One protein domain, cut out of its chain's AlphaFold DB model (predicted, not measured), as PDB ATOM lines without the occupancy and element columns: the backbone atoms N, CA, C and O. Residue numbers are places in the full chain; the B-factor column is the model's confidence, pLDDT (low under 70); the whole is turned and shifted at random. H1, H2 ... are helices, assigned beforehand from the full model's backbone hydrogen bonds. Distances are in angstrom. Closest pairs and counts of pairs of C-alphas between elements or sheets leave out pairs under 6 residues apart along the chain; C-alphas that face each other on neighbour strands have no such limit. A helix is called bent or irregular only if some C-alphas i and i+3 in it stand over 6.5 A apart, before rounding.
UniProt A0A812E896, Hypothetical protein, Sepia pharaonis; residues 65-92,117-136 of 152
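What this domain is: This is residues 65 to 92 and 117 to 136 of the 152 residues of the protein "Hypothetical protein" of Sepia pharaonis (UniProt A0A812E896). A long helix, H2, makes one end of a thin, drawn-out rod, and a winding piece of chain, residues 65 to 92, makes the other end, with the short helix H1 within it. The two pieces follow one another along the long axis, and the helices form no shared core. The printed part has 48 residues with two named helices, H1 then H2 along the chain, and no named strand; the class is all helix, with 24 residues in the helices. The whole is extended, with a radius of gyration of the C-alphas of 19.0 A and spans of 56 by 20 by 10 A.

Where its parts are: H2, residues 118 to 133, measures 22.5 A from first to last C-alpha, from Ala 118 at (-21.277, -43.940, -48.891) to Asp 133 at (-17.073, -21.841, -49.230). H1, residues 73 to 80, begins with C-alpha 73 at (-16.417, -1.559, -14.931) and measures 12.1 A.

How they stand to each other: In H2 every O i to N i+4 pair is within hydrogen-bond range; in H1 2 of 4 are, beside 4 of 5 O i to N i+3 pairs. H1 and H2 are apart, with no C-alpha of the one within 8 A of the other. Residues 117 to 127, of which 118 to 127 belong to H2, stand free. Residues 67 to 74 and residues 79 to 84 stand free too. Neither helix is bent.

The domain as a whole: The two C-alphas farthest apart, those of Asp 71 and Ser 117, are 56.5 A apart. Residues 93 to 116 are not printed, and C-alphas 92 and 117 are 35.3 A apart across this cut, which lies in the link from H1 to H2. Residues 81 to 92 hold no named element. The mean pLDDT of the printed part is 80.2; residues 65 to 71 and 87 to 91 are under 70.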
ATOM      1  N   CYS A  65     -25.851  -9.032 -25.864       50.31
ATOM      2  CA  CYS A  65     -26.122  -8.275 -24.659       50.31
ATOM      3  C   CYS A  65     -25.642  -9.178 -23.536       50.31
ATOM      4  O   CYS A  65     -26.391  -9.996 -23.011       50.31
ATOM      5  N   LEU A  66     -24.344  -9.102 -23.244       55.19
ATOM      6  CA  LEU A  66     -23.840  -9.559 -21.968       55.19
ATOM      7  C   LEU A  66     -24.683  -8.794 -20.953       55.19
ATOM      8  O   LEU A  66     -24.615  -7.563 -20.909       55.19
ATOM      9  N   ALA A  67     -25.545  -9.515 -20.235       55.34
ATOM     10  CA  ALA A  67     -26.383  -8.981 -19.172       55.34
ATOM     11  C   ALA A  67     -25.476  -8.597 -17.994       55.34
ATOM     12  O   ALA A  67     -25.472  -9.225 -16.941       55.34
ATOM     13  N   LEU A  68     -24.611  -7.613 -18.225       61.16
ATOM     14  CA  LEU A  68     -23.749  -7.040 -17.219       61.16
ATOM     15  C   LEU A  68     -24.591  -6.014 -16.459       61.16
ATOM     16  O   LEU A  68     -25.284  -5.217 -17.102       61.16
ATOM     17  N   PRO A  69     -24.530  -6.017 -15.117       62.31
ATOM     18  CA  PRO A  69     -25.139  -4.977 -14.300       62.31
ATOM     19  C   PRO A  69     -24.778  -3.581 -14.821       62.31
ATOM     20  O   PRO A  69     -23.693  -3.380 -15.375       62.31
ATOM     21  N   VAL A  70     -25.698  -2.627 -14.659       60.03
ATOM     22  CA  VAL A  70     -25.563  -1.252 -15.174       60.03
ATOM     23  C   VAL A  70     -24.259  -0.594 -14.690       60.03
ATOM     24  O   VAL A  70     -23.612   0.085 -15.486       60.03
ATOM     25  N   ASP A  71     -23.817  -0.932 -13.474       66.56
ATOM     26  CA  ASP A  71     -22.534  -0.545 -12.876       66.56
ATOM     27  C   ASP A  71     -21.484  -1.658 -12.958       66.56
ATOM     28  O   ASP A  71     -21.035  -2.217 -11.957       66.56
ATOM     29  N   ASN A  72     -21.072  -2.005 -14.176       70.19
ATOM     30  CA  ASN A  72     -19.967  -2.932 -14.368       70.19
ATOM     31  C   ASN A  72     -18.800  -2.255 -15.094       70.19
ATOM     32  O   ASN A  72     -18.899  -1.915 -16.275       70.19
ATOM     33  N   HIS A  73     -17.665  -2.117 -14.400       78.50
ATOM     34  CA  HIS A  73     -16.417  -1.559 -14.931       78.50
ATOM     35  C   HIS A  73     -15.992  -2.206 -16.267       78.50
ATOM     36  O   HIS A  73     -15.481  -1.520 -17.159       78.50
ATOM     37  N   PHE A  74     -16.293  -3.496 -16.465       76.31
ATOM     38  CA  PHE A  74     -15.973  -4.233 -17.691       76.31
ATOM     39  C   PHE A  74     -16.761  -3.761 -18.920       76.31
ATOM     40  O   PHE A  74     -16.282  -3.919 -20.042       76.31
ATOM     41  N   LYS A  75     -17.928  -3.126 -18.745       77.81
ATOM     42  CA  LYS A  75     -18.723  -2.588 -19.861       77.81
ATOM     43  C   LYS A  75     -17.938  -1.537 -20.649       77.81
ATOM     44  O   LYS A  75     -17.898  -1.593 -21.874       77.81
ATOM     45  N   SER A  76     -17.234  -0.653 -19.939       81.19
ATOM     46  CA  SER A  76     -16.389   0.378 -20.550       81.19
ATOM     47  C   SER A  76     -15.234  -0.205 -21.373       81.19
ATOM     48  O   SER A  76     -14.827   0.376 -22.377       81.19
ATOM     49  N   VAL A  77     -14.714  -1.368 -20.971       85.19
ATOM     50  CA  VAL A  77     -13.657  -2.087 -21.691       85.19
ATOM     51  C   VAL A  77     -14.232  -2.757 -22.937       85.19
ATOM     52  O   VAL A  77     -13.675  -2.614 -24.020       85.19
ATOM     53  N   LEU A  78     -15.372  -3.436 -22.818       82.56
ATOM     54  CA  LEU A  78     -16.007  -4.126 -23.943       82.56
ATOM     55  C   LEU A  78     -16.488  -3.164 -25.035       82.56
ATOM     56  O   LEU A  78     -16.360  -3.477 -26.218       82.56
ATOM     57  N   ASP A  79     -16.974  -1.975 -24.665       80.25
ATOM     58  CA  ASP A  79     -17.353  -0.946 -25.639       80.25
ATOM     59  C   ASP A  79     -16.147  -0.420 -26.442       80.25
ATOM     60  O   ASP A  79     -16.315  -0.046 -27.604       80.25
ATOM     61  N   LYS A  80     -14.924  -0.466 -25.886       85.88
ATOM     62  CA  LYS A  80     -13.679  -0.153 -26.620       85.88
ATOM     63  C   LYS A  80     -13.277  -1.254 -27.609       85.88
ATOM     64  O   LYS A  80     -12.589  -0.963 -28.585       85.88
ATOM     65  N   PHE A  81     -13.711  -2.498 -27.391       83.94
ATOM     66  CA  PHE A  81     -13.344  -3.664 -28.205       83.94
ATOM     67  C   PHE A  81     -14.577  -4.412 -28.742       83.94
ATOM     68  O   PHE A  81     -14.785  -5.589 -28.429       83.94
ATOM     69  N   PRO A  82     -15.389  -3.778 -29.610       78.38
ATOM     70  CA  PRO A  82     -16.643  -4.360 -30.091       78.38
ATOM     71  C   PRO A  82     -16.460  -5.667 -30.876       78.38
ATOM     72  O   PRO A  82     -17.401  -6.449 -30.973       78.38
ATOM     73  N   SER A  83     -15.267  -5.933 -31.419       77.12
ATOM     74  CA  SER A  83     -14.950  -7.190 -32.108       77.12
ATOM     75  C   SER A  83     -14.968  -8.417 -31.190       77.12
ATOM     76  O   SER A  83     -15.186  -9.513 -31.681       77.12
ATOM     77  N   LEU A  84     -14.774  -8.256 -29.875       78.31
ATOM     78  CA  LEU A  84     -14.777  -9.378 -28.923       78.31
ATOM     79  C   LEU A  84     -16.185  -9.909 -28.622       78.31
ATOM     80  O   LEU A  84     -16.339 -11.036 -28.166       78.31
ATOM     81  N   VAL A  85     -17.209  -9.084 -28.845       74.81
ATOM     82  CA  VAL A  85     -18.610  -9.373 -28.484       74.81
ATOM     83  C   VAL A  85     -19.450  -9.709 -29.727       74.81
ATOM     84  O   VAL A  85     -20.623 -10.072 -29.628       74.81
ATOM     85  N   ARG A  86     -18.861  -9.594 -30.922       71.94
ATOM     86  CA  ARG A  86     -19.485 -10.001 -32.184       71.94
ATOM     87  C   ARG A  86     -19.205 -11.485 -32.438       71.94
ATOM     88  O   ARG A  86     -18.092 -11.934 -32.173       71.94
ATOM     89  N   PRO A  87     -20.178 -12.251 -32.965       67.56
ATOM     90  CA  PRO A  87     -19.920 -13.609 -33.424       67.56
ATOM     91  C   PRO A  87     -18.781 -13.602 -34.444       67.56
ATOM     92  O   PRO A  87     -18.812 -12.826 -35.397       67.56
ATOM     93  N   PHE A  88     -17.782 -14.454 -34.231       68.06
ATOM     94  CA  PHE A  88     -16.642 -14.553 -35.130       68.06
ATOM     95  C   PHE A  88     -17.098 -15.000 -36.524       68.06
ATOM     96  O   PHE A  88     -17.746 -16.039 -36.671       68.06
ATOM     97  N   THR A  89     -16.731 -14.237 -37.551       65.06
ATOM     98  CA  THR A  89     -16.928 -14.624 -38.949       65.06
ATOM     99  C   THR A  89     -15.582 -14.963 -39.579       65.06
ATOM    100  O   THR A  89     -14.688 -14.123 -39.619       65.06
ATOM    101  N   TYR A  90     -15.456 -16.175 -40.129       66.38
ATOM    102  CA  TYR A  90     -14.239 -16.687 -40.786       66.38
ATOM    103  C   TYR A  90     -13.786 -15.879 -42.017       66.38
ATOM    104  O   TYR A  90     -12.725 -16.141 -42.570       66.38
ATOM    105  N   THR A  91     -14.579 -14.899 -42.447       65.88
ATOM    106  CA  THR A  91     -14.314 -14.029 -43.596       65.88
ATOM    107  C   THR A  91     -13.505 -12.778 -43.249       65.88
ATOM    108  O   THR A  91     -13.141 -12.030 -44.153       65.88
ATOM    109  N   GLU A  92     -13.246 -12.494 -41.967       73.00
ATOM    110  CA  GLU A  92     -12.452 -11.322 -41.585       73.00
ATOM    111  C   GLU A  92     -10.964 -11.531 -41.897       73.00
ATOM    112  O   GLU A  92     -10.360 -12.545 -41.548       73.00
ATOM    113  N   SER A 117     -17.456 -45.272 -46.146       92.88
ATOM    114  CA  SER A 117     -18.783 -45.729 -46.575       92.88
ATOM    115  C   SER A 117     -19.525 -44.597 -47.296       92.88
ATOM    116  O   SER A 117     -19.202 -43.424 -47.103       92.88
ATOM    117  N   ALA A 118     -20.528 -44.931 -48.112       93.56
ATOM    118  CA  ALA A 118     -21.277 -43.940 -48.891       93.56
ATOM    119  C   ALA A 118     -21.886 -42.829 -48.010       93.56
ATOM    120  O   ALA A 118     -21.727 -41.647 -48.312       93.56
ATOM    121  N   GLU A 119     -22.483 -43.207 -46.877       93.69
ATOM    122  CA  GLU A 119     -23.049 -42.278 -45.890       93.69
ATOM    123  C   GLU A 119     -21.988 -41.325 -45.316       93.69
ATOM    124  O   GLU A 119     -22.135 -40.101 -45.378       93.69
ATOM    125  N   LYS A 120     -20.861 -41.869 -44.825       89.31
ATOM    126  CA  LYS A 120     -19.769 -41.061 -44.251       89.31
ATOM    127  C   LYS A 120     -19.126 -40.163 -45.311       89.31
ATOM    128  O   LYS A 120     -18.794 -39.018 -45.021       89.31
ATOM    129  N   TYR A 121     -18.980 -40.654 -46.543       91.25
ATOM    130  CA  TYR A 121     -18.455 -39.870 -47.660       91.25
ATOM    131  C   TYR A 121     -19.363 -38.684 -48.001       91.25
ATOM    132  O   TYR A 121     -18.862 -37.574 -48.179       91.25
ATOM    133  N   LYS A 122     -20.685 -38.890 -48.058       94.38
ATOM    134  CA  LYS A 122     -21.657 -37.830 -48.356       94.38
ATOM    135  C   LYS A 122     -21.604 -36.711 -47.313       94.38
ATOM    136  O   LYS A 122     -21.512 -35.545 -47.691       94.38
ATOM    137  N   LEU A 123     -21.601 -37.072 -46.028       93.44
ATOM    138  CA  LEU A 123     -21.491 -36.112 -44.924       93.44
ATOM    139  C   LEU A 123     -20.154 -35.364 -44.952       93.44
ATOM    140  O   LEU A 123     -20.139 -34.137 -44.950       93.44
ATOM    141  N   ALA A 124     -19.038 -36.093 -45.055       92.31
ATOM    142  CA  ALA A 124     -17.711 -35.483 -45.098       92.31
ATOM    143  C   ALA A 124     -17.567 -34.523 -46.287       92.31
ATOM    144  O   ALA A 124     -17.043 -33.425 -46.135       92.31
ATOM    145  N   ARG A 125     -18.063 -34.903 -47.471       92.19
ATOM    146  CA  ARG A 125     -18.016 -34.051 -48.665       92.19
ATOM    147  C   ARG A 125     -18.816 -32.760 -48.487       92.19
ATOM    148  O   ARG A 125     -18.331 -31.714 -48.904       92.19
ATOM    149  N   ALA A 126     -20.006 -32.830 -47.889       95.44
ATOM    150  CA  ALA A 126     -20.822 -31.647 -47.619       95.44
ATOM    151  C   ALA A 126     -20.117 -30.687 -46.648       95.44
ATOM    152  O   ALA A 126     -20.041 -29.490 -46.920       95.44
ATOM    153  N   GLU A 127     -19.530 -31.221 -45.576       95.12
ATOM    154  CA  GLU A 127     -18.786 -30.426 -44.596       95.12
ATOM    155  C   GLU A 127     -17.534 -29.783 -45.213       95.12
ATOM    156  O   GLU A 127     -17.299 -28.588 -45.052       95.12
ATOM    157  N   PHE A 128     -16.751 -30.532 -45.998       94.06
ATOM    158  CA  PHE A 128     -15.581 -29.966 -46.678       94.06
ATOM    159  C   PHE A 128     -15.952 -28.888 -47.694       94.06
ATOM    160  O   PHE A 128     -15.220 -27.907 -47.820       94.06
ATOM    161  N   GLN A 129     -17.072 -29.044 -48.405       96.06
ATOM    162  CA  GLN A 129     -17.551 -28.008 -49.315       96.06
ATOM    163  C   GLN A 129     -17.920 -26.738 -48.546       96.06
ATOM    164  O   GLN A 129     -17.478 -25.654 -48.908       96.06
ATOM    165  N   HIS A 130     -18.632 -26.871 -47.428       93.25
ATOM    166  CA  HIS A 130     -18.960 -25.737 -46.565       93.25
ATOM    167  C   HIS A 130     -17.714 -25.029 -46.015       93.25
ATOM    168  O   HIS A 130     -17.647 -23.798 -46.019       93.25
ATOM    169  N   MET A 131     -16.690 -25.785 -45.606       93.06
ATOM    170  CA  MET A 131     -15.409 -25.220 -45.170       93.06
ATOM    171  C   MET A 131     -14.664 -24.493 -46.299       93.06
ATOM    172  O   MET A 131     -14.026 -23.470 -46.034       93.06
ATOM    173  N   LEU A 132     -14.732 -25.001 -47.538       93.06
ATOM    174  CA  LEU A 132     -14.183 -24.330 -48.724       93.06
ATOM    175  C   LEU A 132     -14.907 -23.008 -48.985       93.06
ATOM    176  O   LEU A 132     -14.252 -21.976 -49.123       93.06
ATOM    177  N   ASP A 133     -16.240 -23.024 -48.982       91.62
ATOM    178  CA  ASP A 133     -17.073 -21.841 -49.230       91.62
ATOM    179  C   ASP A 133     -16.842 -20.752 -48.165       91.62
ATOM    180  O   ASP A 133     -16.909 -19.558 -48.453       91.62
ATOM    181  N   ARG A 134     -16.515 -21.157 -46.928       86.19
ATOM    182  CA  ARG A 134     -16.146 -20.255 -45.822       86.19
ATOM    183  C   ARG A 134     -14.679 -19.821 -45.814       86.19
ATOM    184  O   ARG A 134     -14.296 -19.064 -44.925       86.19
ATOM    185  N   GLY A 135     -13.854 -20.301 -46.744       88.56
ATOM    186  CA  GLY A 135     -12.429 -19.969 -46.819       88.56
ATOM    187  C   GLY A 135     -11.574 -20.543 -45.682       88.56
ATOM    188  O   GLY A 135     -10.450 -20.091 -45.478       88.56
ATOM    189  N   ILE A 136     -12.084 -21.535 -44.941       89.25
ATOM    190  CA  ILE A 136     -11.374 -22.172 -43.817       89.25
ATOM    191  C   ILE A 136     -10.275 -23.106 -44.338       89.25
ATOM    192  O   ILE A 136      -9.187 -23.182 -43.767       89.25
TER     193      ILE A 136